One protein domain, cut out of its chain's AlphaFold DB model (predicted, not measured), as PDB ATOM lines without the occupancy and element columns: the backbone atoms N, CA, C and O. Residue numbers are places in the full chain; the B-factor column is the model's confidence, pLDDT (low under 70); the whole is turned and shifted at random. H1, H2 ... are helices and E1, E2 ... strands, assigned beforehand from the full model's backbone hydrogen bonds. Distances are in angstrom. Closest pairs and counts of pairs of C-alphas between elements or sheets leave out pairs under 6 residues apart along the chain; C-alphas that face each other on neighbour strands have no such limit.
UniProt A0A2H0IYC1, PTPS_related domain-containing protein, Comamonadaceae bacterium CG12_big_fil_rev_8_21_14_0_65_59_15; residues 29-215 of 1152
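This is residues 29 to 215 of the 1152 residues of the protein "PTPS_related domain-containing protein" of Comamonadaceae bacterium CG12_big_fil_rev_8_21_14_0_65_59_15 (UniProt A0A2H0IYC1). Four small antiparallel sheets form a stack of sheets, face to face in turn: E1 E2 E6 E5, then E4 E3 E7 E8, then E12 E11 E14 E15, then E9 E10 E13, the last pair only loosely aligned. E1 to E8 build the first two sheets and E9 to E15 the other two; the short helix H1 sits by the two inner sheets. The printed part has 187 residues, with fifteen named strands and three named helices in the order E1 to E6, H1, E7 to E10, H2, E11, H3, E12 to E15. The class is mostly strand, and the whole is compact, with a radius of gyration of the C-alphas of 16.8 A and spans of 48 by 40 by 27 A.

Start at E1, residues 29 to 33, in a hairpin with E2, residues 36 to 41, where N 31 and O 38 are 2.9 A apart. E2 neighbours E6, residues 79 to 83, with N 37 and O 82 at 2.8 A; E6 and E5, residues 66 to 68, are a hairpin, with N 67 and O 81 at 2.7 A. In the next sheet, 8 degrees from the first by best planes, look for E4, residues 61 to 63, E3, residues 47 to 55, E7, residues 98 to 104, and E8, residues 110 to 116. There the pairs within hydrogen-bond range include N 54 and O 62, 2.9 A, across the hairpin of E3 and E4; N 51 and O 102, 2.8 A, across the neighbours E3 and E7; and N 101 and O 113, 2.8 A, across the hairpin of E7 and E8. The third sheet, 12 degrees on, holds E12, residues 178 to 181, E11, residues 150 to 158, E14, residues 195 to 204, and E15, residues 210 to 214, with N 151 to O 180, N 152 to O 202 and N 201 to O 213 each 2.8 A. The closest C-alphas of E8 and E14 are those of Ile 111 and Gly 197, 4.6 A apart. The fourth, 39 degrees on, holds E9, residues 129 to 132, E10, residues 135 to 138, and E13, residues 188 to 191, with N 130 to O 137 and N 136 to O 190 each 2.8 A. H1, residues 92 to 96, is on the third sheet at a height of 9.0 A, only just over E14 with 3 C-alphas, and only grazes the second; its O i to N i+4 count is 0 of 1, its i+3 count 2 of 2, while H2, residues 142 to 145, and H3, residues 162 to 165, on no sheet, are too short for an i+4 pair.

Find C-alpha 29 at (255.330, 197.579, 382.944), where E1 begins. E3 runs 22.8 A and E11 25.0 A; E14, 26.1 A, starts at (240.738, 188.505, 364.734) and bends by 61 degrees at residue 198. E15 ends with C-alpha 214 at (248.537, 201.126, 366.184).

The C-alphas of Ser 68 and Ala 142 are the two farthest apart, 49.3 A. The printed part has no cut; the links E8 to E9 and H3 to E12 are long. Mean pLDDT of the printed part is 77.0, with 44 residues under 70, among them residues 158 to 172.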
ATOM      1  N   SER A  29     254.232 196.614 382.893       74.88
ATOM      2  CA  SER A  29     255.330 197.579 382.944       74.88
ATOM      3  C   SER A  29     256.625 196.906 382.494       74.88
ATOM      4  O   SER A  29     256.936 195.803 382.947       74.88
ATOM      5  N   ILE A  30     257.382 197.574 381.628       81.50
ATOM      6  CA  ILE A  30     258.575 197.024 380.974       81.50
ATOM      7  C   ILE A  30     259.754 197.947 381.268       81.50
ATOM      8  O   ILE A  30     259.638 199.158 381.080       81.50
ATOM      9  N   SER A  31     260.877 197.392 381.724       82.06
ATOM     10  CA  SER A  31     262.117 198.145 381.923       82.06
ATOM     11  C   SER A  31     263.317 197.464 381.269       82.06
ATOM     12  O   SER A  31     263.379 196.239 381.141       82.06
ATOM     13  N   PHE A  32     264.272 198.290 380.843       82.38
ATOM     14  CA  PHE A  32     265.490 197.885 380.147       82.38
ATOM     15  C   PHE A  32     266.713 198.361 380.938       82.38
ATOM     16  O   PHE A  32     266.769 199.525 381.333       82.38
ATOM     17  N   SER A  33     267.694 197.485 381.156       84.62
ATOM     18  CA  SER A  33     268.968 197.810 381.813       84.62
ATOM     19  C   SER A  33     270.111 197.098 381.094       84.62
ATOM     20  O   SER A  33     270.387 195.932 381.362       84.62
ATOM     21  N   GLY A  34     270.763 197.778 380.146       83.75
ATOM     22  CA  GLY A  34     271.665 197.102 379.206       83.75
ATOM     23  C   GLY A  34     270.900 196.023 378.434       83.75
ATOM     24  O   GLY A  34     269.796 196.280 377.963       83.75
ATOM     25  N   ASP A  35     271.424 194.807 378.339       85.25
ATOM     26  CA  ASP A  35     270.734 193.694 377.664       85.25
ATOM     27  C   ASP A  35     269.700 192.967 378.538       85.25
ATOM     28  O   ASP A  35     268.999 192.075 378.052       85.25
ATOM     29  N   ASP A  36     269.557 193.373 379.803       88.62
ATOM     30  CA  ASP A  36     268.554 192.826 380.711       88.62
ATOM     31  C   ASP A  36     267.192 193.507 380.507       88.62
ATOM     32  O   ASP A  36     267.074 194.733 380.399       88.62
ATOM     33  N   ILE A  37     266.144 192.685 380.476       89.50
ATOM     34  CA  ILE A  37     264.742 193.072 380.317       89.50
ATOM     35  C   ILE A  37     263.982 192.590 381.548       89.50
ATOM     36  O   ILE A  37     264.070 191.416 381.911       89.50
ATOM     37  N   ALA A  38     263.200 193.471 382.168       88.69
ATOM     38  CA  ALA A  38     262.251 193.091 383.207       88.69
ATOM     39  C   ALA A  38     260.820 193.422 382.770       88.69
ATOM     40  O   ALA A  38     260.518 194.545 382.368       88.69
ATOM     41  N   LEU A  39     259.943 192.426 382.863       86.19
ATOM     42  CA  LEU A  39     258.512 192.537 382.606       86.19
ATOM     43  C   LEU A  39     257.780 192.320 383.917       86.19
ATOM     44  O   LEU A  39     257.925 191.252 384.495       86.19
ATOM     45  N   THR A  40     256.971 193.276 384.352       82.75
ATOM     46  CA  THR A  40     256.128 193.137 385.549       82.75
ATOM     47  C   THR A  40     254.672 193.340 385.153       82.75
ATOM     48  O   THR A  40     254.352 194.342 384.517       82.75
ATOM     49  N   SER A  41     253.793 192.403 385.504       76.69
ATOM     50  CA  SER A  41     252.356 192.515 385.231       76.69
ATOM     51  C   SER A  41     251.772 193.732 385.962       76.69
ATOM     52  O   SER A  41     251.939 193.869 387.173       76.69
ATOM     53  N   SER A  42     251.126 194.635 385.224       66.69
ATOM     54  CA  SER A  42     250.506 195.876 385.721       66.69
ATOM     55  C   SER A  42     249.001 195.962 385.440       66.69
ATOM     56  O   SER A  42     248.331 196.862 385.947       66.69
ATOM     57  N   GLY A  43     248.474 195.031 384.637       59.59
ATOM     58  CA  GLY A  43     247.053 194.717 384.575       59.59
ATOM     59  C   GLY A  43     246.636 193.991 385.839       59.59
ATOM     60  O   GLY A  43     247.386 193.895 386.810       59.59
ATOM     61  N   SER A  44     245.414 193.500 385.852       53.69
ATOM     62  CA  SER A  44     244.845 193.016 387.102       53.69
ATOM     63  C   SER A  44     244.083 191.677 386.990       53.69
ATOM     64  O   SER A  44     243.651 191.128 387.995       53.69
ATOM     65  N   GLU A  45     244.026 191.088 385.793       59.75
ATOM     66  CA  GLU A  45     243.927 189.635 385.615       59.75
ATOM     67  C   GLU A  45     245.346 189.054 385.486       59.75
ATOM     68  O   GLU A  45     246.268 189.747 385.032       59.75
ATOM     69  N   PRO A  46     245.541 187.777 385.841       61.19
ATOM     70  CA  PRO A  46     246.784 187.069 385.575       61.19
ATOM     71  C   PRO A  46     247.023 186.852 384.077       61.19
ATOM     72  O   PRO A  46     246.099 186.633 383.293       61.19
ATOM     73  N   ALA A  47     248.299 186.846 383.703       72.94
ATOM     74  CA  ALA A  47     248.753 186.480 382.371       72.94
ATOM     75  C   ALA A  47     249.316 185.055 382.369       72.94
ATOM     76  O   ALA A  47     250.084 184.677 383.254       72.94
ATOM     77  N   TYR A  48     248.975 184.272 381.354       75.44
ATOM     78  CA  TYR A  48     249.429 182.891 381.200       75.44
ATOM     79  C   TYR A  48     250.408 182.781 380.031       75.44
ATOM     80  O   TYR A  48     250.263 183.476 379.028       75.44
ATOM     81  N   GLN A  49     251.401 181.895 380.143       83.38
ATOM     82  CA  GLN A  49     252.371 181.607 379.076       83.38
ATOM     83  C   GLN A  49     253.025 182.873 378.484       83.38
ATOM     84  O   GLN A  49     253.064 183.071 377.269       83.38
ATOM     85  N   VAL A  50     253.521 183.750 379.356       85.75
ATOM     86  CA  VAL A  50     254.213 184.983 378.986       85.75
ATOM     87  C   VAL A  50     255.520 184.648 378.269       85.75
ATOM     88  O   VAL A  50     256.336 183.858 378.738       85.75
ATOM     89  N   SER A  51     255.758 185.274 377.127       88.44
ATOM     90  CA  SER A  51     257.009 185.177 376.384       88.44
ATOM     91  C   SER A  51     257.391 186.538 375.823       88.44
ATOM     92  O   SER A  51     256.529 187.351 375.497       88.44
ATOM     93  N   ALA A  52     258.692 186.794 375.739       89.25
ATOM     94  CA  ALA A  52     259.240 188.044 375.240       89.25
ATOM     95  C   ALA A  52     260.182 187.760 374.072       89.25
ATOM     96  O   ALA A  52     260.922 186.773 374.099       89.25
ATOM     97  N   TRP A  53     260.141 188.621 373.061       91.00
ATOM     98  CA  TRP A  53     260.821 188.430 371.787       91.00
ATOM     99  C   TRP A  53     261.480 189.737 371.348       91.00
ATOM    100  O   TRP A  53     260.857 190.797 371.403       91.00
ATOM    101  N   THR A  54     262.736 189.658 370.918       90.75
ATOM    102  CA  THR A  54     263.532 190.778 370.384       90.75
ATOM    103  C   THR A  54     263.978 190.463 368.966       90.75
ATOM    104  O   THR A  54     264.151 189.295 368.642       90.75
ATOM    105  N   LEU A  55     264.204 191.477 368.137       89.31
ATOM    106  CA  LEU A  55     264.709 191.272 366.777       89.31
ATOM    107  C   LEU A  55     266.227 191.066 366.743       89.31
ATOM    108  O   LEU A  55     266.946 191.661 367.548       89.31
ATOM    109  N   ASP A  56     266.703 190.264 365.797       86.56
ATOM    110  CA  ASP A  56     268.119 190.196 365.426       86.56
ATOM    111  C   ASP A  56     268.475 191.126 364.254       86.56
ATOM    112  O   ASP A  56     267.650 191.922 363.791       86.56
ATOM    113  N   ASP A  57     269.723 191.048 363.784       80.94
ATOM    114  CA  ASP A  57     270.245 191.886 362.698       80.94
ATOM    115  C   ASP A  57     269.549 191.651 361.345       80.94
ATOM    116  O   ASP A  57     269.585 192.525 360.476       80.94
ATOM    117  N   ALA A  58     268.875 190.510 361.173       82.50
ATOM    118  CA  ALA A  58     268.084 190.172 359.991       82.50
ATOM    119  C   ALA A  58     266.577 190.451 360.175       82.50
ATOM    120  O   ALA A  58     265.789 190.161 359.276       82.50
ATOM    121  N   LEU A  59     266.179 191.070 361.297       86.12
ATOM    122  CA  LEU A  59     264.788 191.312 361.699       86.12
ATOM    123  C   LEU A  59     263.972 190.026 361.935       86.12
ATOM    124  O   LEU A  59     262.752 190.047 361.775       86.12
ATOM    125  N   HIS A  60     264.611 188.944 362.387       88.81
ATOM    126  CA  HIS A  60     263.913 187.753 362.877       88.81
ATOM    127  C   HIS A  60     263.671 187.819 364.390       88.81
ATOM    128  O   HIS A  60     264.520 188.288 365.155       88.81
ATOM    129  N   TRP A  61     262.508 187.341 364.850       90.38
ATOM    130  CA  TRP A  61     262.196 187.284 366.280       90.38
ATOM    131  C   TRP A  61     263.009 186.208 367.006       90.38
ATOM    132  O   TRP A  61     262.828 185.008 366.804       90.38
ATOM    133  N   GLN A  62     263.827 186.635 367.962       90.19
ATOM    134  CA  GLN A  62     264.541 185.773 368.896       90.19
ATOM    135  C   GLN A  62     263.893 185.819 370.279       90.19
ATOM    136  O   GLN A  62     263.619 186.889 370.830       90.19
ATOM    137  N   ARG A  63     263.651 184.643 370.867       90.06
ATOM    138  CA  ARG A  63     263.063 184.536 372.206       90.06
ATOM    139  C   ARG A  63     264.062 184.988 373.262       90.06
ATOM    140  O   ARG A  63     265.191 184.507 373.300       90.06
ATOM    141  N   VAL A  64     263.611 185.833 374.179       90.69
ATOM    142  CA  VAL A  64     264.395 186.243 375.342       90.69
ATOM    143  C   VAL A  64     264.375 185.109 376.381       90.69
ATOM    144  O   VAL A  64     263.296 184.777 376.887       90.69
ATOM    145  N   PRO A  65     265.519 184.488 376.725       89.62
ATOM    146  CA  PRO A  65     265.592 183.506 377.800       89.62
ATOM    147  C   PRO A  65     265.229 184.136 379.147       89.62
ATOM    148  O   PRO A  65     265.717 185.210 379.507       89.62
ATOM    149  N   VAL A  66     264.378 183.446 379.905       89.62
ATOM    150  CA  VAL A  66     263.963 183.864 381.248       89.62
ATOM    151  C   VAL A  66     265.063 183.481 382.232       89.62
ATOM    152  O   VAL A  66     265.357 182.306 382.418       89.62
ATOM    153  N   LEU A  67     265.670 184.485 382.858       90.06
ATOM    154  CA  LEU A  67     266.701 184.326 383.882       90.06
ATOM    155  C   LEU A  67     266.100 184.131 385.280       90.06
ATOM    156  O   LEU A  67     266.688 183.454 386.115       90.06
ATOM    157  N   SER A  68     264.946 184.747 385.563       86.38
ATOM    158  CA  SER A  68     264.213 184.575 386.830       86.38
ATOM    159  C   SER A  68     262.735 184.964 386.699       86.38
ATOM    160  O   SER A  68     262.378 185.782 385.851       86.38
ATOM    161  N   GLY A  69     261.885 184.396 387.561       85.12
ATOM    162  CA  GLY A  69     260.423 184.560 387.536       85.12
ATOM    163  C   GLY A  69     259.700 183.419 386.804       85.12
ATOM    164  O   GLY A  69     260.327 182.611 386.121       85.12
ATOM    165  N   ASN A  70     258.375 183.326 386.966       82.25
ATOM    166  CA  ASN A  70     257.561 182.280 386.341       82.25
ATOM    167  C   ASN A  70     256.845 182.812 385.093       82.25
ATOM    168  O   ASN A  70     255.867 183.545 385.183       82.25
ATOM    169  N   ALA A  71     257.324 182.415 383.918       82.31
ATOM    170  CA  ALA A  71     256.734 182.818 382.647       82.31
ATOM    171  C   ALA A  71     255.471 182.017 382.275       82.31
ATOM    172  O   ALA A  71     254.663 182.487 381.482       82.31
ATOM    173  N   ALA A  72     255.247 180.830 382.848       77.81
ATOM    174  CA  ALA A  72     254.043 180.042 382.565       77.81
ATOM    175  C   ALA A  72     252.782 180.656 383.196       77.81
ATOM    176  O   ALA A  72     251.683 180.499 382.663       77.81
ATOM    177  N   TYR A  73     252.952 181.378 384.303       78.06
ATOM    178  CA  TYR A  73     251.884 182.049 385.028       78.06
ATOM    179  C   TYR A  73     252.439 183.283 385.733       78.06
ATOM    180  O   TYR A  73     253.252 183.160 386.652       78.06
ATOM    181  N   LEU A  74     251.980 184.460 385.309       71.88
ATOM    182  CA  LEU A  74     252.414 185.739 385.842       71.88
ATOM    183  C   LEU A  74     251.228 186.515 386.438       71.88
ATOM    184  O   LEU A  74     250.480 187.173 385.706       71.88
ATOM    185  N   PRO A  75     251.030 186.443 387.765       64.62
ATOM    186  CA  PRO A  75     249.972 187.188 388.435       64.62
ATOM    187  C   PRO A  75     250.273 188.702 388.477       64.62
ATOM    188  O   PRO A  75     251.437 189.098 388.332       64.62
ATOM    189  N   PRO A  76     249.253 189.557 388.704       73.44
ATOM    190  CA  PRO A  76     249.430 191.004 388.841       73.44
ATOM    191  C   PRO A  76     250.536 191.373 389.839       73.44
ATOM    192  O   PRO A  76     250.628 190.802 390.924       73.44
ATOM    193  N   GLY A  77     251.396 192.321 389.470       68.19
ATOM    194  CA  GLY A  77     252.501 192.803 390.302       68.19
ATOM    195  C   GLY A  77     253.746 191.911 390.337       68.19
ATOM    196  O   GLY A  77     254.774 192.347 390.854       68.19
ATOM    197  N   GLN A  78     253.705 190.696 389.779       80.56
ATOM    198  CA  GLN A  78     254.894 189.856 389.621       80.56
ATOM    199  C   GLN A  78     255.546 190.036 388.259       80.56
ATOM    200  O   GLN A  78     254.913 190.475 387.297       80.56
ATOM    201  N   GLY A  79     256.836 189.710 388.191       86.19
ATOM    202  CA  GLY A  79     257.620 189.928 386.991       86.19
ATOM    203  C   GLY A  79     258.582 188.809 386.639       86.19
ATOM    204  O   GLY A  79     258.992 188.016 387.485       86.19
ATOM    205  N   ILE A  80     258.940 188.777 385.362       90.88
ATOM    206  CA  ILE A  80     260.006 187.945 384.817       90.88
ATOM    207  C   ILE A  80     261.168 188.834 384.389       90.88
ATOM    208  O   ILE A  80     260.971 189.939 383.879       90.88
ATOM    209  N   LYS A  81     262.389 188.345 384.592       91.06
ATOM    210  CA  LYS A  81     263.605 188.955 384.052       91.06
ATOM    211  C   LYS A  81     264.193 188.040 383.001       91.06
ATOM    212  O   LYS A  81     264.292 186.836 383.224       91.06
ATOM    213  N   GLY A  82     264.616 188.612 381.890       91.00
ATOM    214  CA  GLY A  82     265.318 187.911 380.828       91.00
ATOM    215  C   GLY A  82     266.488 188.728 380.306       91.00
ATOM    216  O   GLY A  82     266.624 189.903 380.646       91.00
ATOM    217  N   ARG A  83     267.330 188.105 379.487       89.94
ATOM    218  CA  ARG A  83     268.471 188.766 378.843       89.94
ATOM    219  C   ARG A  83     268.465 188.500 377.354       89.94
ATOM    220  O   ARG A  83     268.213 187.380 376.928       89.94
ATOM    221  N   ARG A  84     268.735 189.537 376.575       84.94
ATOM    222  CA  ARG A  84     268.808 189.467 375.118       84.94
ATOM    223  C   ARG A  84     269.981 188.595 374.640       84.94
ATOM    224  O   ARG A  84     271.005 188.521 375.311       84.94
ATOM    225  N   LEU A  85     269.826 187.954 373.477       81.44
ATOM    226  CA  LEU A  85     270.827 187.046 372.899       81.44
ATOM    227  C   LEU A  85     271.758 187.687 371.844       81.44
ATOM    228  O   LEU A  85     272.865 187.193 371.659       81.44
ATOM    229  N   GLY A  86     271.362 188.780 371.184       74.44
ATOM    230  CA  GLY A  86     272.163 189.482 370.163       74.44
ATOM    231  C   GLY A  86     271.660 190.911 369.931       74.44
ATOM    232  O   GLY A  86     270.565 191.216 370.383       74.44
ATOM    233  N   ALA A  87     272.432 191.796 369.291       67.94
ATOM    234  CA  ALA A  87     272.063 193.209 369.093       67.94
ATOM    235  C   ALA A  87     270.931 193.405 368.056       67.94
ATOM    236  O   ALA A  87     270.579 192.480 367.328       67.94
ATOM    237  N   ALA A  88     270.313 194.595 368.036       70.94
ATOM    238  CA  ALA A  88     269.268 194.927 367.062       70.94
ATOM    239  C   ALA A  88     269.895 195.393 365.757       70.94
ATOM    240  O   ALA A  88     270.877 196.139 365.800       70.94
ATOM    241  N   ALA A  89     269.234 195.096 364.633       75.06
ATOM    242  CA  ALA A  89     269.637 195.635 363.344       75.06
ATOM    243  C   ALA A  89     269.803 197.171 363.424       75.06
ATOM    244  O   ALA A  89     268.865 197.877 363.812       75.06
ATOM    245  N   PRO A  90     270.954 197.737 363.019       74.44
ATOM    246  CA  PRO A  90     271.225 199.168 363.168       74.44
ATOM    247  C   PRO A  90     270.455 200.048 362.164       74.44
ATOM    248  O   PRO A  90     270.649 201.263 362.121       74.44
ATOM    249  N   THR A  91     269.581 199.461 361.341       79.31
ATOM    250  CA  THR A  91     268.826 200.132 360.272       79.31
ATOM    251  C   THR A  91     267.344 199.730 360.293       79.31
ATOM    252  O   THR A  91     266.973 198.717 360.889       79.31
ATOM    253  N   GLY A  92     266.473 200.542 359.678       84.62
ATOM    254  CA  GLY A  92     265.031 200.269 359.604       84.62
ATOM    255  C   GLY A  92     264.365 200.084 360.976       84.62
ATOM    256  O   GLY A  92     264.751 200.735 361.948       84.62
ATOM    257  N   LEU A  93     263.388 199.168 361.069       87.06
ATOM    258  CA  LEU A  93     262.660 198.834 362.309       87.06
ATOM    259  C   LEU A  93     263.582 198.474 363.487       87.06
ATOM    260  O   LEU A  93     263.251 198.787 364.631       87.06
ATOM    261  N   GLY A  94     264.740 197.862 363.222       84.62
ATOM    262  CA  GLY A  94     265.692 197.467 364.262       84.62
ATOM    263  C   GLY A  94     266.230 198.646 365.077       84.62
ATOM    264  O   GLY A  94     266.481 198.490 366.269       84.62
ATOM    265  N   ARG A  95     266.267 199.863 364.506       84.88
ATOM    266  CA  ARG A  95     266.649 201.093 365.231       84.88
ATOM    267  C   ARG A  95     265.717 201.431 366.390       84.88
ATOM    268  O   ARG A  95     266.160 202.036 367.360       84.88
ATOM    269  N   ALA A  96     264.437 201.072 366.282       82.94
ATOM    270  CA  ALA A  96     263.465 201.272 367.355       82.94
ATOM    271  C   ALA A  96     263.607 200.231 368.481       82.94
ATOM    272  O   ALA A  96     263.054 200.412 369.569       82.94
ATOM    273  N   ASP A  97     264.347 199.153 368.197       85.19
ATOM    274  CA  ASP A  97     264.622 198.019 369.073       85.19
ATOM    275  C   ASP A  97     263.350 197.521 369.791       85.19
ATOM    276  O   ASP A  97     263.171 197.745 370.999       85.19
ATOM    277  N   PRO A  98     262.397 196.938 369.032       88.12
ATOM    278  CA  PRO A  98     261.127 196.493 369.577       88.12
ATOM    279  C   PRO A  98     261.276 195.262 370.472       88.12
ATOM    280  O   PRO A  98     262.009 194.318 370.172       88.12
ATOM    281  N   LEU A  99     260.463 195.240 371.523       87.50
ATOM    282  CA  LEU A  99     260.208 194.083 372.365       87.50
ATOM    283  C   LEU A  99     258.746 193.664 372.203       87.50
ATOM    284  O   LEU A  99     257.844 194.391 372.624       87.50
ATOM    285  N   LEU A 100     258.509 192.486 371.632       86.94
ATOM    286  CA  LEU A 100     257.178 191.897 371.539       86.94
ATOM    287  C   LEU A 100     256.946 190.953 372.721       86.94
ATOM    288  O   LEU A 100     257.679 189.985 372.914       86.94
ATOM    289  N   VAL A 101     255.909 191.227 373.503       85.88
ATOM    290  CA  VAL A 101     255.450 190.379 374.603       85.88
ATOM    291  C   VAL A 101     254.176 189.668 374.165       85.88
ATOM    292  O   VAL A 101     253.200 190.315 373.790       85.88
ATOM    293  N   LEU A 102     254.184 188.338 374.215       83.75
ATOM    294  CA  LEU A 102     253.021 187.493 373.956       83.75
ATOM    295  C   LEU A 102     252.600 186.803 375.245       83.75
ATOM    296  O   LEU A 102     253.443 186.315 375.994       83.75
ATOM    297  N   LEU A 103     251.302 186.731 375.481       79.44
ATOM    298  CA  LEU A 103     250.709 186.078 376.642       79.44
ATOM    299  C   LEU A 103     249.312 185.572 376.298       79.44
ATOM    300  O   LEU A 103     248.792 185.864 375.228       79.44
ATOM    301  N   HIS A 104     248.696 184.850 377.221       73.62
ATOM    302  CA  HIS A 104     247.330 184.374 377.098       73.62
ATOM    303  C   HIS A 104     246.486 184.844 378.284       73.62
ATOM    304  O   HIS A 104     246.988 184.948 379.406       73.62
ATOM    305  N   ASP A 105     245.209 185.134 378.034       62.72
ATOM    306  CA  ASP A 105     244.229 185.304 379.107       62.72
ATOM    307  C   ASP A 105     243.839 183.949 379.724       62.72
ATOM    308  O   ASP A 105     244.261 182.883 379.271       62.72
ATOM    309  N   GLN A 106     243.007 183.982 380.765       53.75
ATOM    310  CA  GLN A 106     242.527 182.771 381.439       53.75
ATOM    311  C   GLN A 106     241.770 181.810 380.503       53.75
ATOM    312  O   GLN A 106     241.732 180.608 380.757       53.75
ATOM    313  N   ALA A 107     241.179 182.318 379.418       46.97
ATOM    314  CA  ALA A 107     240.481 181.501 378.434       46.97
ATOM    315  C   ALA A 107     241.439 180.858 377.415       46.97
ATOM    316  O   ALA A 107     240.973 180.126 376.549       46.97
ATOM    317  N   GLY A 108     242.751 181.110 377.502       54.66
ATOM    318  CA  GLY A 108     243.740 180.641 376.532       54.66
ATOM    319  C   GLY A 108     243.772 181.480 375.252       54.66
ATOM    320  O   GLY A 108     244.294 181.022 374.237       54.66
ATOM    321  N   SER A 109     243.210 182.694 375.269       57.75
ATOM    322  CA  SER A 109     243.233 183.612 374.131       57.75
ATOM    323  C   SER A 109     244.551 184.390 374.100       57.75
ATOM    324  O   SER A 109     244.885 185.009 375.111       57.75
ATOM    325  N   PRO A 110     245.290 184.419 372.973       66.12
ATOM    326  CA  PRO A 110     246.539 185.159 372.868       66.12
ATOM    327  C   PRO A 110     246.298 186.673 372.898       66.12
ATOM    328  O   PRO A 110     245.374 187.192 372.271       66.12
ATOM    329  N   ILE A 111     247.176 187.378 373.599       70.69
ATOM    330  CA  ILE A 111     247.252 188.832 373.706       70.69
ATOM    331  C   ILE A 111     248.697 189.230 373.417       70.69
ATOM    332  O   ILE A 111     249.636 188.598 373.907       70.69
ATOM    333  N   ALA A 112     248.880 190.279 372.619       76.06
ATOM    334  CA  ALA A 112     250.191 190.812 372.293       76.06
ATOM    335  C   ALA A 112     250.348 192.253 372.780       76.06
ATOM    336  O   ALA A 112     249.444 193.078 372.645       76.06
ATOM    337  N   GLN A 113     251.536 192.573 373.278       76.25
ATOM    338  CA  GLN A 113     251.936 193.929 373.622       76.25
ATOM    339  C   GLN A 113     253.303 194.221 373.003       76.25
ATOM    340  O   GLN A 113     254.246 193.458 373.187       76.25
ATOM    341  N   LEU A 114     253.415 195.334 372.277       79.81
ATOM    342  CA  LEU A 114     254.670 195.790 371.683       79.81
ATOM    343  C   LEU A 114     255.218 196.978 372.476       79.81
ATOM    344  O   LEU A 114     254.504 197.949 372.733       79.81
ATOM    345  N   ALA A 115     256.485 196.894 372.855       81.25
ATOM    346  CA  ALA A 115     257.221 197.950 373.534       81.25
ATOM    347  C   ALA A 115     258.508 198.286 372.785       81.25
ATOM    348  O   ALA A 115     258.928 197.558 371.890       81.25
ATOM    349  N   TRP A 116     259.126 199.403 373.154       81.81
ATOM    350  CA  TRP A 116     260.260 199.968 372.433       81.81
ATOM    351  C   TRP A 116     261.344 200.368 373.413       81.81
ATOM    352  O   TRP A 116     261.044 200.985 374.438       81.81
ATOM    353  N   ARG A 117     262.600 200.081 373.074       79.44
ATOM    354  CA  ARG A 117     263.731 200.670 373.792       79.44
ATOM    355  C   ARG A 117     264.034 202.081 373.287       79.44
ATOM    356  O   ARG A 117     264.350 202.955 374.090       79.44
ATOM    357  N   GLN A 118     263.878 202.323 371.985       82.12
ATOM    358  CA  GLN A 118     263.918 203.657 371.379       82.12
ATOM    359  C   GLN A 118     262.579 203.929 370.690       82.12
ATOM    360  O   GLN A 118     262.377 203.586 369.528       82.12
ATOM    361  N   ALA A 119     261.633 204.499 371.438       75.38
ATOM    362  CA  ALA A 119     260.258 204.664 370.979       75.38
ATOM    363  C   ALA A 119     260.163 205.559 369.726       75.38
ATOM    364  O   ALA A 119     260.543 206.733 369.788       75.38
ATOM    365  N   PRO A 120     259.610 205.051 368.606       85.12
ATOM    366  CA  PRO A 120     259.224 205.890 367.479       85.12
ATOM    367  C   PRO A 120     258.151 206.897 367.903       85.12
ATOM    368  O   PRO A 120     257.321 206.609 368.769       85.12
ATOM    369  N   ALA A 121     258.115 208.062 367.257       81.38
ATOM    370  CA  ALA A 121     257.021 209.008 367.464       81.38
ATOM    371  C   ALA A 121     255.689 208.408 366.975       81.38
ATOM    372  O   ALA A 121     255.667 207.649 366.007       81.38
ATOM    373  N   ALA A 122     254.565 208.753 367.601       77.88
ATOM    374  CA  ALA A 122     253.257 208.369 367.069       77.88
ATOM    375  C   ALA A 122     253.049 208.997 365.679       77.88
ATOM    376  O   ALA A 122     253.367 210.171 365.470       77.88
ATOM    377  N   HIS A 123     252.533 208.224 364.723       81.50
ATOM    378  CA  HIS A 123     252.304 208.723 363.373       81.50
ATOM    379  C   HIS A 123     251.114 209.705 363.358       81.50
ATOM    380  O   HIS A 123     250.033 209.347 363.828       81.50
ATOM    381  N   PRO A 124     251.276 210.944 362.849       73.06
ATOM    382  CA  PRO A 124     250.263 211.994 362.991       73.06
ATOM    383  C   PRO A 124     249.007 211.777 362.134       73.06
ATOM    384  O   PRO A 124     247.954 212.315 362.467       73.06
ATOM    385  N   GLN A 125     249.104 211.020 361.035       77.38
ATOM    386  CA  GLN A 125     247.992 210.733 360.122       77.38
ATOM    387  C   GLN A 125     247.964 209.230 359.797       77.38
ATOM    388  O   GLN A 125     248.632 208.813 358.857       77.38
ATOM    389  N   PRO A 126     247.251 208.400 360.580       77.75
ATOM    390  CA  PRO A 126     247.273 206.950 360.403       77.75
ATOM    391  C   PRO A 126     246.714 206.542 359.034       77.75
ATOM    392  O   PRO A 126     245.685 207.057 358.595       77.75
ATOM    393  N   LEU A 127     247.370 205.579 358.387       80.81
ATOM    394  CA  LEU A 127     246.890 204.955 357.161       80.81
ATOM    395  C   LEU A 127     245.574 204.202 357.424       80.81
ATOM    396  O   LEU A 127     245.495 203.448 358.402       80.81
ATOM    397  N   PRO A 128     244.539 204.365 356.584       76.75
ATOM    398  CA  PRO A 128     243.295 203.624 356.730       76.75
ATOM    399  C   PRO A 128     243.515 202.116 356.568       76.75
ATOM    400  O   PRO A 128     244.235 201.659 355.679       76.75
ATOM    401  N   SER A 129     242.844 201.337 357.416       78.50
ATOM    402  CA  SER A 129     242.892 199.876 357.418       78.50
ATOM    403  C   SER A 129     241.489 199.271 357.389       78.50
ATOM    404  O   SER A 129     240.623 199.688 358.157       78.50
ATOM    405  N   GLN A 130     241.269 198.257 356.555       78.31
ATOM    406  CA  GLN A 130     239.995 197.563 356.385       78.31
ATOM    407  C   GLN A 130     240.204 196.046 356.444       78.31
ATOM    408  O   GLN A 130     241.058 195.504 355.743       78.31
ATOM    409  N   ARG A 131     239.410 195.340 357.258       77.50
ATOM    410  CA  ARG A 131     239.435 193.871 357.338       77.50
ATOM    411  C   ARG A 131     238.430 193.244 356.371       77.50
ATOM    412  O   ARG A 131     237.286 193.683 356.290       77.50
ATOM    413  N   SER A 132     238.847 192.172 355.701       75.38
ATOM    414  CA  SER A 132     237.992 191.277 354.919       75.38
ATOM    415  C   SER A 132     238.345 189.825 355.256       75.38
ATOM    416  O   SER A 132     239.388 189.307 354.856       75.38
ATOM    417  N   GLY A 133     237.505 189.168 356.063       74.31
ATOM    418  CA  GLY A 133     237.762 187.807 356.544       74.31
ATOM    419  C   GLY A 133     239.059 187.702 357.358       74.31
ATOM    420  O   GLY A 133     239.220 188.387 358.367       74.31
ATOM    421  N   ALA A 134     239.982 186.840 356.916       72.94
ATOM    422  CA  ALA A 134     241.263 186.596 357.585       72.94
ATOM    423  C   ALA A 134     242.376 187.612 357.237       72.94
ATOM    424  O   ALA A 134     243.509 187.490 357.719       72.94
ATOM    425  N   GLN A 135     242.078 188.584 356.368       78.81
ATOM    426  CA  GLN A 135     243.040 189.551 355.847       78.81
ATOM    427  C   GLN A 135     242.708 190.976 356.292       78.81
ATOM    428  O   GLN A 135     241.558 191.413 356.257       78.81
ATOM    429  N   LEU A 136     243.746 191.710 356.678       80.56
ATOM    430  CA  LEU A 136     243.720 193.134 356.975       80.56
ATOM    431  C   LEU A 136     244.416 193.872 355.826       80.56
ATOM    432  O   LEU A 136     245.588 193.624 355.559       80.56
ATOM    433  N   SER A 137     243.696 194.762 355.153       84.62
ATOM    434  CA  SER A 137     244.218 195.616 354.087       84.62
ATOM    435  C   SER A 137     244.496 197.007 354.633       84.62
ATOM    436  O   SER A 137     243.618 197.603 355.247       84.62
ATOM    437  N   VAL A 138     245.681 197.550 354.389       84.12
ATOM    438  CA  VAL A 138     246.052 198.930 354.719       84.12
ATOM    439  C   VAL A 138     246.331 199.659 353.414       84.12
ATOM    440  O   VAL A 138     247.098 199.166 352.591       84.12
ATOM    441  N   ALA A 139     245.710 200.816 353.213       79.56
ATOM    442  CA  ALA A 139     245.879 201.617 352.005       79.56
ATOM    443  C   ALA A 139     246.479 202.982 352.352       79.56
ATOM    444  O   ALA A 139     246.188 203.534 353.412       79.56
ATOM    445  N   ALA A 140     247.291 203.532 351.457       72.06
ATOM    446  CA  ALA A 140     247.776 204.902 351.544       72.06
ATOM    447  C   ALA A 140     247.138 205.753 350.437       72.06
ATOM    448  O   ALA A 140     246.902 205.277 349.331       72.06
ATOM    449  N   ASP A 141     246.824 207.009 350.753       68.75
ATOM    450  CA  ASP A 141     246.515 208.040 349.754       68.75
ATOM    451  C   ASP A 141     247.840 208.535 349.142       68.75
ATOM    452  O   ASP A 141     248.850 208.623 349.849       68.75
ATOM    453  N   ALA A 142     247.831 208.921 347.864       63.38
ATOM    454  CA  ALA A 142     248.931 209.570 347.150       63.38
ATOM    455  C   ALA A 142     249.622 210.707 347.942       63.38
ATOM    456  O   ALA A 142     250.834 210.897 347.826       63.38
ATOM    457  N   ALA A 143     248.894 211.453 348.784       63.97
ATOM    458  CA  ALA A 143     249.465 212.502 349.641       63.97
ATOM    459  C   ALA A 143     250.300 211.969 350.832       63.97
ATOM    460  O   ALA A 143     251.202 212.656 351.325       63.97
ATOM    461  N   LEU A 144     249.999 210.759 351.312       65.06
ATOM    462  CA  LEU A 144     250.687 210.073 352.414       65.06
ATOM    463  C   LEU A 144     251.833 209.186 351.907       65.06
ATOM    464  O   LEU A 144     252.869 209.105 352.569       65.06
ATOM    465  N   GLU A 145     251.699 208.615 350.706       61.34
ATOM    466  CA  GLU A 145     252.756 207.859 350.013       61.34
ATOM    467  C   GLU A 145     254.037 208.691 349.819       61.34
ATOM    468  O   GLU A 145     255.143 208.176 349.943       61.34
ATOM    469  N   GLN A 146     253.922 210.009 349.615       62.69
ATOM    470  CA  GLN A 146     255.092 210.895 349.500       62.69
ATOM    471  C   GLN A 146     255.843 211.114 350.827       62.69
ATOM    472  O   GLN A 146     256.982 211.581 350.825       62.69
ATOM    473  N   LYS A 147     255.220 210.801 351.971       71.94
ATOM    474  CA  LYS A 147     255.795 210.996 353.316       71.94
ATOM    475  C   LYS A 147     256.266 209.690 353.959       71.94
ATOM    476  O   LYS A 147     257.115 209.738 354.852       71.94
ATOM    477  N   ILE A 148     255.748 208.548 353.508       82.81
ATOM    478  CA  ILE A 148     256.056 207.210 354.022       82.81
ATOM    479  C   ILE A 148     256.696 206.392 352.896       82.81
ATOM    480  O   ILE A 148     256.016 205.949 351.981       82.81
ATOM    481  N   MET A 149     258.006 206.156 352.983       83.56
ATOM    482  CA  MET A 149     258.755 205.382 351.985       83.56
ATOM    483  C   MET A 149     258.513 203.877 352.150       83.56
ATOM    484  O   MET A 149     258.305 203.153 351.178       83.56
ATOM    485  N   ALA A 150     258.483 203.399 353.395       88.00
ATOM    486  CA  ALA A 150     258.187 202.008 353.713       88.00
ATOM    487  C   ALA A 150     257.422 201.883 355.032       88.00
ATOM    488  O   ALA A 150     257.341 202.812 355.834       88.00
ATOM    489  N   SER A 151     256.816 200.727 355.274       90.00
ATOM    490  CA  SER A 151     256.178 200.390 356.541       90.00
ATOM    491  C   SER A 151     256.494 198.963 356.938       90.00
ATOM    492  O   SER A 151     256.407 198.049 356.125       90.00
ATOM    493  N   TYR A 152     256.850 198.782 358.200       91.31
ATOM    494  CA  TYR A 152     257.061 197.480 358.803       91.31
ATOM    495  C   TYR A 152     255.809 197.096 359.579       91.31
ATOM    496  O   TYR A 152     255.412 197.804 360.503       91.31
ATOM    497  N   ALA A 153     255.182 195.989 359.206       88.62
ATOM    498  CA  ALA A 153     254.014 195.461 359.881       88.62
ATOM    499  C   ALA A 153     254.419 194.380 360.878       88.62
ATOM    500  O   ALA A 153     254.882 193.308 360.495       88.62
ATOM    501  N   VAL A 154     254.200 194.659 362.158       87.88
ATOM    502  CA  VAL A 154     254.293 193.676 363.236       87.88
ATOM    503  C   VAL A 154     252.876 193.215 363.542       87.88
ATOM    504  O   VAL A 154     252.083 193.986 364.083       87.88
ATOM    505  N   ALA A 155     252.546 191.976 363.188       83.12
ATOM    506  CA  ALA A 155     251.202 191.435 363.352       83.12
ATOM    507  C   ALA A 155     251.221 190.102 364.103       83.12
ATOM    508  O   ALA A 155     251.962 189.184 363.755       83.12
ATOM    509  N   VAL A 156     250.361 189.988 365.116       78.50
ATOM    510  CA  VAL A 156     250.148 188.752 365.870       78.50
ATOM    511  C   VAL A 156     248.765 188.205 365.519       78.50
ATOM    512  O   VAL A 156     247.756 188.773 365.960       78.50
ATOM    513  N   PRO A 157     248.694 187.132 364.712       72.06
ATOM    514  CA  PRO A 157     247.421 186.620 364.234       72.06
ATOM    515  C   PRO A 157     246.618 185.932 365.345       72.06
ATOM    516  O   PRO A 157     247.200 185.323 366.247       72.06
ATOM    517  N   TYR A 158     245.287 185.997 365.257       65.25
ATOM    518  CA  TYR A 158     244.366 185.298 366.160       65.25
ATOM    519  C   TYR A 158     243.182 184.701 365.380       65.25
ATOM    520  O   TYR A 158     242.474 185.390 364.650       65.25
ATOM    521  N   GLU A 159     242.930 183.401 365.535       56.38
ATOM    522  CA  GLU A 159     241.844 182.698 364.822       56.38
ATOM    523  C   GLU A 159     240.518 182.680 365.609       56.38
ATOM    524  O   GLU A 159     239.600 181.914 365.316       56.38
ATOM    525  N   GLY A 160     240.381 183.529 366.635       54.06
ATOM    526  CA  GLY A 160     239.158 183.595 367.433       54.06
ATOM    527  C   GLY A 160     238.957 182.366 368.326       54.06
ATOM    528  O   GLY A 160     239.896 181.672 368.715       54.06
ATOM    529  N   VAL A 161     237.691 182.069 368.636       40.56
ATOM    530  CA  VAL A 161     237.280 180.919 369.467       40.56
ATOM    531  C   VAL A 161     237.744 179.579 368.872       40.56
ATOM    532  O   VAL A 161     237.969 178.629 369.617       40.56
ATOM    533  N   GLN A 162     237.962 179.498 367.552       46.00
ATOM    534  CA  GLN A 162     238.483 178.290 366.900       46.00
ATOM    535  C   GLN A 162     239.899 177.925 367.374       46.00
ATOM    536  O   GLN A 162     240.214 176.740 367.489       46.00
ATOM    537  N   GLN A 163     240.721 178.913 367.752       47.28
ATOM    538  CA  GLN A 163     242.065 178.677 368.287       47.28
ATOM    539  C   GLN A 163     242.044 178.028 369.682       47.28
ATOM    540  O   GLN A 163     243.003 177.364 370.056       47.28
ATOM    541  N   LEU A 164     240.948 178.148 370.441       44.16
ATOM    542  CA  LEU A 164     240.802 177.498 371.754       44.16
ATOM    543  C   LEU A 164     240.591 175.979 371.636       44.16
ATOM    544  O   LEU A 164     240.923 175.233 372.555       44.16
ATOM    545  N   ALA A 165     240.080 175.511 370.491       38.81
ATOM    546  CA  ALA A 165     239.923 174.088 370.188       38.81
ATOM    547  C   ALA A 165     241.233 173.432 369.702       38.81
ATOM    548  O   ALA A 165     241.389 172.216 369.805       38.81
ATOM    549  N   LYS A 166     242.177 174.230 369.183       44.88
ATOM    550  CA  LYS A 166     243.524 173.821 368.749       44.88
ATOM    551  C   LYS A 166     244.545 174.900 369.149       44.88
ATOM    552  O   LYS A 166     244.973 175.675 368.290       44.88
ATOM    553  N   PRO A 167     244.910 175.000 370.441       48.44
ATOM    554  CA  PRO A 167     245.800 176.053 370.918       48.44
ATOM    555  C   PRO A 167     247.145 176.000 370.190       48.44
ATOM    556  O   PRO A 167     247.717 174.923 369.998       48.44
ATOM    557  N   ARG A 168     247.671 177.167 369.792       47.84
ATOM    558  CA  ARG A 168     249.057 177.248 369.307       47.84
ATOM    559  C   ARG A 168     249.985 176.796 370.444       47.84
ATOM    560  O   ARG A 168     249.739 177.161 371.592       47.84
ATOM    561  N   PRO A 169     251.051 176.031 370.159       56.41
ATOM    562  CA  PRO A 169     252.022 175.666 371.180       56.41
ATOM    563  C   PRO A 169     252.567 176.930 371.855       56.41
ATOM    564  O   PRO A 169     252.956 177.866 371.158       56.41
ATOM    565  N   ALA A 170     252.670 176.929 373.188       54.38
ATOM    566  CA  ALA A 170     253.157 178.052 374.007       54.38
ATOM    567  C   ALA A 170     254.554 178.591 373.609       54.38
ATOM    568  O   ALA A 170     254.998 179.622 374.107       54.38
ATOM    569  N   ASN A 171     255.263 177.874 372.732       57.97
ATOM    570  CA  ASN A 171     256.628 178.144 372.294       57.97
ATOM    571  C   ASN A 171     256.748 178.513 370.803       57.97
ATOM    572  O   ASN A 171     257.868 178.608 370.306       57.97
ATOM    573  N   ALA A 172     255.644 178.686 370.071       69.12
ATOM    574  CA  ALA A 172     255.707 179.073 368.663       69.12
ATOM    575  C   ALA A 172     256.157 180.539 368.512       69.12
ATOM    576  O   ALA A 172     255.622 181.421 369.184       69.12
ATOM    577  N   ALA A 173     257.121 180.794 367.623       77.25
ATOM    578  CA  ALA A 173     257.572 182.151 367.326       77.25
ATOM    579  C   ALA A 173     256.459 182.965 366.631       77.25
ATOM    580  O   ALA A 173     255.708 182.409 365.816       77.25
ATOM    581  N   PRO A 174     256.318 184.267 366.943       82.12
ATOM    582  CA  PRO A 174     255.450 185.150 366.176       82.12
ATOM    583  C   PRO A 174     255.963 185.303 364.735       82.12
ATOM    584  O   PRO A 174     257.156 185.127 364.495       82.12
ATOM    585  N   PRO A 175     255.091 185.655 363.773       85.50
ATOM    586  CA  PRO A 175     255.533 186.007 362.429       85.50
ATOM    587  C   PRO A 175     256.519 187.179 362.458       85.50
ATOM    588  O   PRO A 175     256.319 188.152 363.196       85.50
ATOM    589  N   ASP A 176     257.558 187.093 361.632       90.06
ATOM    590  CA  ASP A 176     258.526 188.175 361.493       90.06
ATOM    591  C   ASP A 176     257.879 189.426 360.880       90.06
ATOM    592  O   ASP A 176     256.902 189.321 360.125       90.06
ATOM    593  N   PRO A 177     258.387 190.631 361.199       89.88
ATOM    594  CA  PRO A 177     257.826 191.865 360.678       89.88
ATOM    595  C   PRO A 177     257.889 191.919 359.148       89.88
ATOM    596  O   PRO A 177     258.954 191.783 358.545       89.88
ATOM    597  N   LEU A 178     256.755 192.194 358.503       89.75
ATOM    598  CA  LEU A 178     256.692 192.327 357.051       89.75
ATOM    599  C   LEU A 178     257.038 193.760 356.642       89.75
ATOM    600  O   LEU A 178     256.332 194.696 357.015       89.75
ATOM    601  N   ARG A 179     258.082 193.946 355.833       90.00
ATOM    602  CA  ARG A 179     258.394 195.249 355.235       90.00
ATOM    603  C   ARG A 179     257.625 195.434 353.929       90.00
ATOM    604  O   ARG A 179     257.751 194.631 353.012       90.00
ATOM    605  N   HIS A 180     256.890 196.531 353.825       88.25
ATOM    606  CA  HIS A 180     256.178 196.949 352.624       88.25
ATOM    607  C   HIS A 180     256.703 198.303 352.151       88.25
ATOM    608  O   HIS A 180     256.770 199.244 352.937       88.25
ATOM    609  N   VAL A 181     257.100 198.400 350.884       86.31
ATOM    610  CA  VAL A 181     257.518 199.663 350.259       86.31
ATOM    611  C   VAL A 181     256.319 200.221 349.513       86.31
ATOM    612  O   VAL A 181     255.756 199.521 348.673       86.31
ATOM    613  N   TRP A 182     255.924 201.453 349.824       80.50
ATOM    614  CA  TRP A 182     254.749 202.065 349.210       80.50
ATOM    615  C   TRP A 182     255.097 202.536 347.795       80.50
ATOM    616  O   TRP A 182     255.970 203.380 347.603       80.50
ATOM    617  N   ALA A 183     254.422 201.960 346.801       67.06
ATOM    618  CA  ALA A 183     254.457 202.371 345.402       67.06
ATOM    619  C   ALA A 183     253.020 202.669 344.956       67.06
ATOM    620  O   ALA A 183     252.107 201.968 345.394       67.06
ATOM    621  N   ALA A 184     252.837 203.691 344.111       60.25
ATOM    622  CA  ALA A 184     251.547 204.322 343.815       60.25
ATOM    623  C   ALA A 184     250.367 203.333 343.705       60.25
ATOM    624  O   ALA A 184     250.207 202.651 342.691       60.25
ATOM    625  N   GLY A 185     249.537 203.285 344.754       58.81
ATOM    626  CA  GLY A 185     248.249 202.588 344.777       58.81
ATOM    627  C   GLY A 185     248.237 201.115 345.212       58.81
ATOM    628  O   GLY A 185     247.164 200.509 345.182       58.81
ATOM    629  N   ALA A 186     249.356 200.508 345.625       72.62
ATOM    630  CA  ALA A 186     249.357 199.119 346.108       72.62
ATOM    631  C   ALA A 186     249.014 199.031 347.616       72.62
ATOM    632  O   ALA A 186     249.732 199.615 348.428       72.62
ATOM    633  N   PRO A 187     247.958 198.298 348.033       80.94
ATOM    634  CA  PRO A 187     247.648 198.121 349.450       80.94
ATOM    635  C   PRO A 187     248.572 197.089 350.116       80.94
ATOM    636  O   PRO A 187     248.940 196.071 349.527       80.94
ATOM    637  N   LEU A 188     248.873 197.305 351.395       86.00
ATOM    638  CA  LEU A 188     249.522 196.324 352.256       86.00
ATOM    639  C   LEU A 188     248.482 195.317 352.760       86.00
ATOM    640  O   LEU A 188     247.575 195.672 353.510       86.00
ATOM    641  N   LEU A 189     248.642 194.051 352.381       85.94
ATOM    642  CA  LEU A 189     247.778 192.954 352.816       85.94
ATOM    643  C   LEU A 189     248.469 192.128 353.909       85.94
ATOM    644  O   LEU A 189     249.549 191.583 353.697       85.94
ATOM    645  N   LEU A 190     247.827 192.010 355.071       82.38
ATOM    646  CA  LEU A 190     248.315 191.256 356.226       82.38
ATOM    647  C   LEU A 190     247.370 190.098 356.549       82.38
ATOM    648  O   LEU A 190     246.186 190.303 356.821       82.38
ATOM    649  N   ALA A 191     247.896 188.874 356.579       77.25
ATOM    650  CA  ALA A 191     247.159 187.702 357.044       77.25
ATOM    651  C   ALA A 191     247.146 187.684 358.581       77.25
ATOM    652  O   ALA A 191     248.087 187.217 359.219       77.25
ATOM    653  N   THR A 192     246.090 188.232 359.181       69.69
ATOM    654  CA  THR A 192     245.977 188.366 360.643       69.69
ATOM    655  C   THR A 192     245.033 187.338 361.270       69.69
ATOM    656  O   THR A 192     244.973 187.254 362.488       69.69
ATOM    657  N   GLY A 193     244.361 186.494 360.480       69.19
ATOM    658  CA  GLY A 193     243.342 185.565 360.987       69.19
ATOM    659  C   GLY A 193     241.980 186.247 361.140       69.19
ATOM    660  O   GLY A 193     241.788 187.372 360.681       69.19
ATOM    661  N   THR A 194     240.997 185.572 361.742       61.84
ATOM    662  CA  THR A 194     239.629 186.113 361.897       61.84
ATOM    663  C   THR A 194     239.519 187.226 362.950       61.84
ATOM    664  O   THR A 194     238.492 187.893 363.020       61.84
ATOM    665  N   ALA A 195     240.554 187.418 363.770       61.78
ATOM    666  CA  ALA A 195     240.738 188.505 364.734       61.78
ATOM    667  C   ALA A 195     242.255 188.758 364.919       61.78
ATOM    668  O   ALA A 195     243.059 188.118 364.251       61.78
ATOM    669  N   GLN A 196     242.694 189.667 365.797       64.50
ATOM    670  CA  GLN A 196     244.135 189.884 366.036       64.50
ATOM    671  C   GLN A 196     244.477 189.979 367.525       64.50
ATOM    672  O   GLN A 196     243.751 190.607 368.291       64.50
ATOM    673  N   GLY A 197     245.610 189.387 367.921       58.09
ATOM    674  CA  GLY A 197     246.180 189.560 369.263       58.09
ATOM    675  C   GLY A 197     246.883 190.916 369.437       58.09
ATOM    676  O   GLY A 197     247.061 191.373 370.562       58.09
ATOM    677  N   GLY A 198     247.255 191.560 368.322       71.44
ATOM    678  CA  GLY A 198     247.822 192.912 368.227       71.44
ATOM    679  C   GLY A 198     248.407 193.180 366.832       71.44
ATOM    680  O   GLY A 198     248.851 192.249 366.158       71.44
ATOM    681  N   THR A 199     248.378 194.428 366.348       80.69
ATOM    682  CA  THR A 199     248.999 194.820 365.066       80.69
ATOM    683  C   THR A 199     249.499 196.264 365.107       80.69
ATOM    684  O   THR A 199     248.767 197.182 365.488       80.69
ATOM    685  N   TRP A 200     250.748 196.460 364.686       87.50
ATOM    686  CA  TRP A 200     251.435 197.747 364.644       87.50
ATOM    687  C   TRP A 200     252.095 197.943 363.286       87.50
ATOM    688  O   TRP A 200     252.728 197.028 362.759       87.50
ATOM    689  N   LEU A 201     251.983 199.150 362.745       87.00
ATOM    690  CA  LEU A 201     252.721 199.587 361.570       87.00
ATOM    691  C   LEU A 201     253.783 200.585 362.016       87.00
ATOM    692  O   LEU A 201     253.483 201.536 362.733       87.00
ATOM    693  N   VAL A 202     255.026 200.379 361.595       88.38
ATOM    694  CA  VAL A 202     256.113 201.337 361.801       88.38
ATOM    695  C   VAL A 202     256.507 201.906 360.453       88.38
ATOM    696  O   VAL A 202     257.086 201.215 359.621       88.38
ATOM    697  N   HIS A 203     256.156 203.163 360.235       89.75
ATOM    698  CA  HIS A 203     256.398 203.904 359.010       89.75
ATOM    699  C   HIS A 203     257.805 204.491 359.014       89.75
ATOM    700  O   HIS A 203     258.207 205.141 359.979       89.75
ATOM    701  N   GLU A 204     258.520 204.296 357.917       89.56
ATOM    702  CA  GLU A 204     259.841 204.848 357.649       89.56
ATOM    703  C   GLU A 204     259.715 205.956 356.596       89.56
ATOM    704  O   GLU A 204     259.180 205.734 355.507       89.56
ATOM    705  N   SER A 205     260.175 207.165 356.923       86.38
ATOM    706  CA  SER A 205     260.217 208.286 355.978       86.38
ATOM    707  C   SER A 205     261.426 208.191 355.040       86.38
ATOM    708  O   SER A 205     262.388 207.481 355.323       86.38
ATOM    709  N   ALA A 206     261.434 208.970 353.954       79.38
ATOM    710  CA  ALA A 206     262.580 209.036 353.036       79.38
ATOM    711  C   ALA A 206     263.896 209.479 353.718       79.38
ATOM    712  O   ALA A 206     264.977 209.122 353.264       79.38
ATOM    713  N   GLY A 207     263.809 210.227 354.827       77.69
ATOM    714  CA  GLY A 207     264.954 210.621 355.656       77.69
ATOM    715  C   GLY A 207     265.345 209.600 356.734       77.69
ATOM    716  O   GLY A 207     266.177 209.910 357.583       77.69
ATOM    717  N   GLY A 208     264.721 208.415 356.758       80.56
ATOM    718  CA  GLY A 208     265.010 207.347 357.719       80.56
ATOM    719  C   GLY A 208     264.461 207.586 359.133       80.56
ATOM    720  O   GLY A 208     264.964 206.995 360.091       80.56
ATOM    721  N   ALA A 209     263.470 208.469 359.298       85.81
ATOM    722  CA  ALA A 209     262.781 208.667 360.575       85.81
ATOM    723  C   ALA A 209     261.635 207.654 360.731       85.81
ATOM    724  O   ALA A 209     260.906 207.403 359.770       85.81
ATOM    725  N   LEU A 210     261.462 207.102 361.938       90.69
ATOM    726  CA  LEU A 210     260.418 206.119 362.241       90.69
ATOM    727  C   LEU A 210     259.232 206.756 362.966       90.69
ATOM    728  O   LEU A 210     259.406 207.566 363.879       90.69
ATOM    729  N   SER A 211     258.025 206.323 362.612       87.44
ATOM    730  CA  SER A 211     256.807 206.639 363.358       87.44
ATOM    731  C   SER A 211     255.878 205.433 363.451       87.44
ATOM    732  O   SER A 211     255.850 204.614 362.540       87.44
ATOM    733  N   VAL A 212     255.141 205.289 364.552       86.56
ATOM    734  CA  VAL A 212     254.305 204.113 364.827       86.56
ATOM    735  C   VAL A 212     252.817 204.433 364.722       86.56
ATOM    736  O   VAL A 212     252.335 205.434 365.252       86.56
ATOM    737  N   GLN A 213     252.080 203.537 364.080       84.88
ATOM    738  CA  GLN A 213     250.629 203.493 364.041       84.88
ATOM    739  C   GLN A 213     250.155 202.180 364.667       84.88
ATOM    740  O   GLN A 213     250.547 201.089 364.253       84.88
ATOM    741  N   ILE A 214     249.271 202.281 365.656       75.62
ATOM    742  CA  ILE A 214     248.537 201.126 366.184       75.62
ATOM    743  C   ILE A 214     247.348 200.885 365.258       75.62
ATOM    744  O   ILE A 214     246.630 201.835 364.944       75.62
ATOM    745  N   VAL A 215     247.123 199.640 364.834       71.69
ATOM    746  CA  VAL A 215     245.941 199.286 364.038       71.69
ATOM    747  C   VAL A 215     244.830 198.798 364.979       71.69
ATOM    748  O   VAL A 215     244.963 197.716 365.556       71.69
TER     749      VAL A 215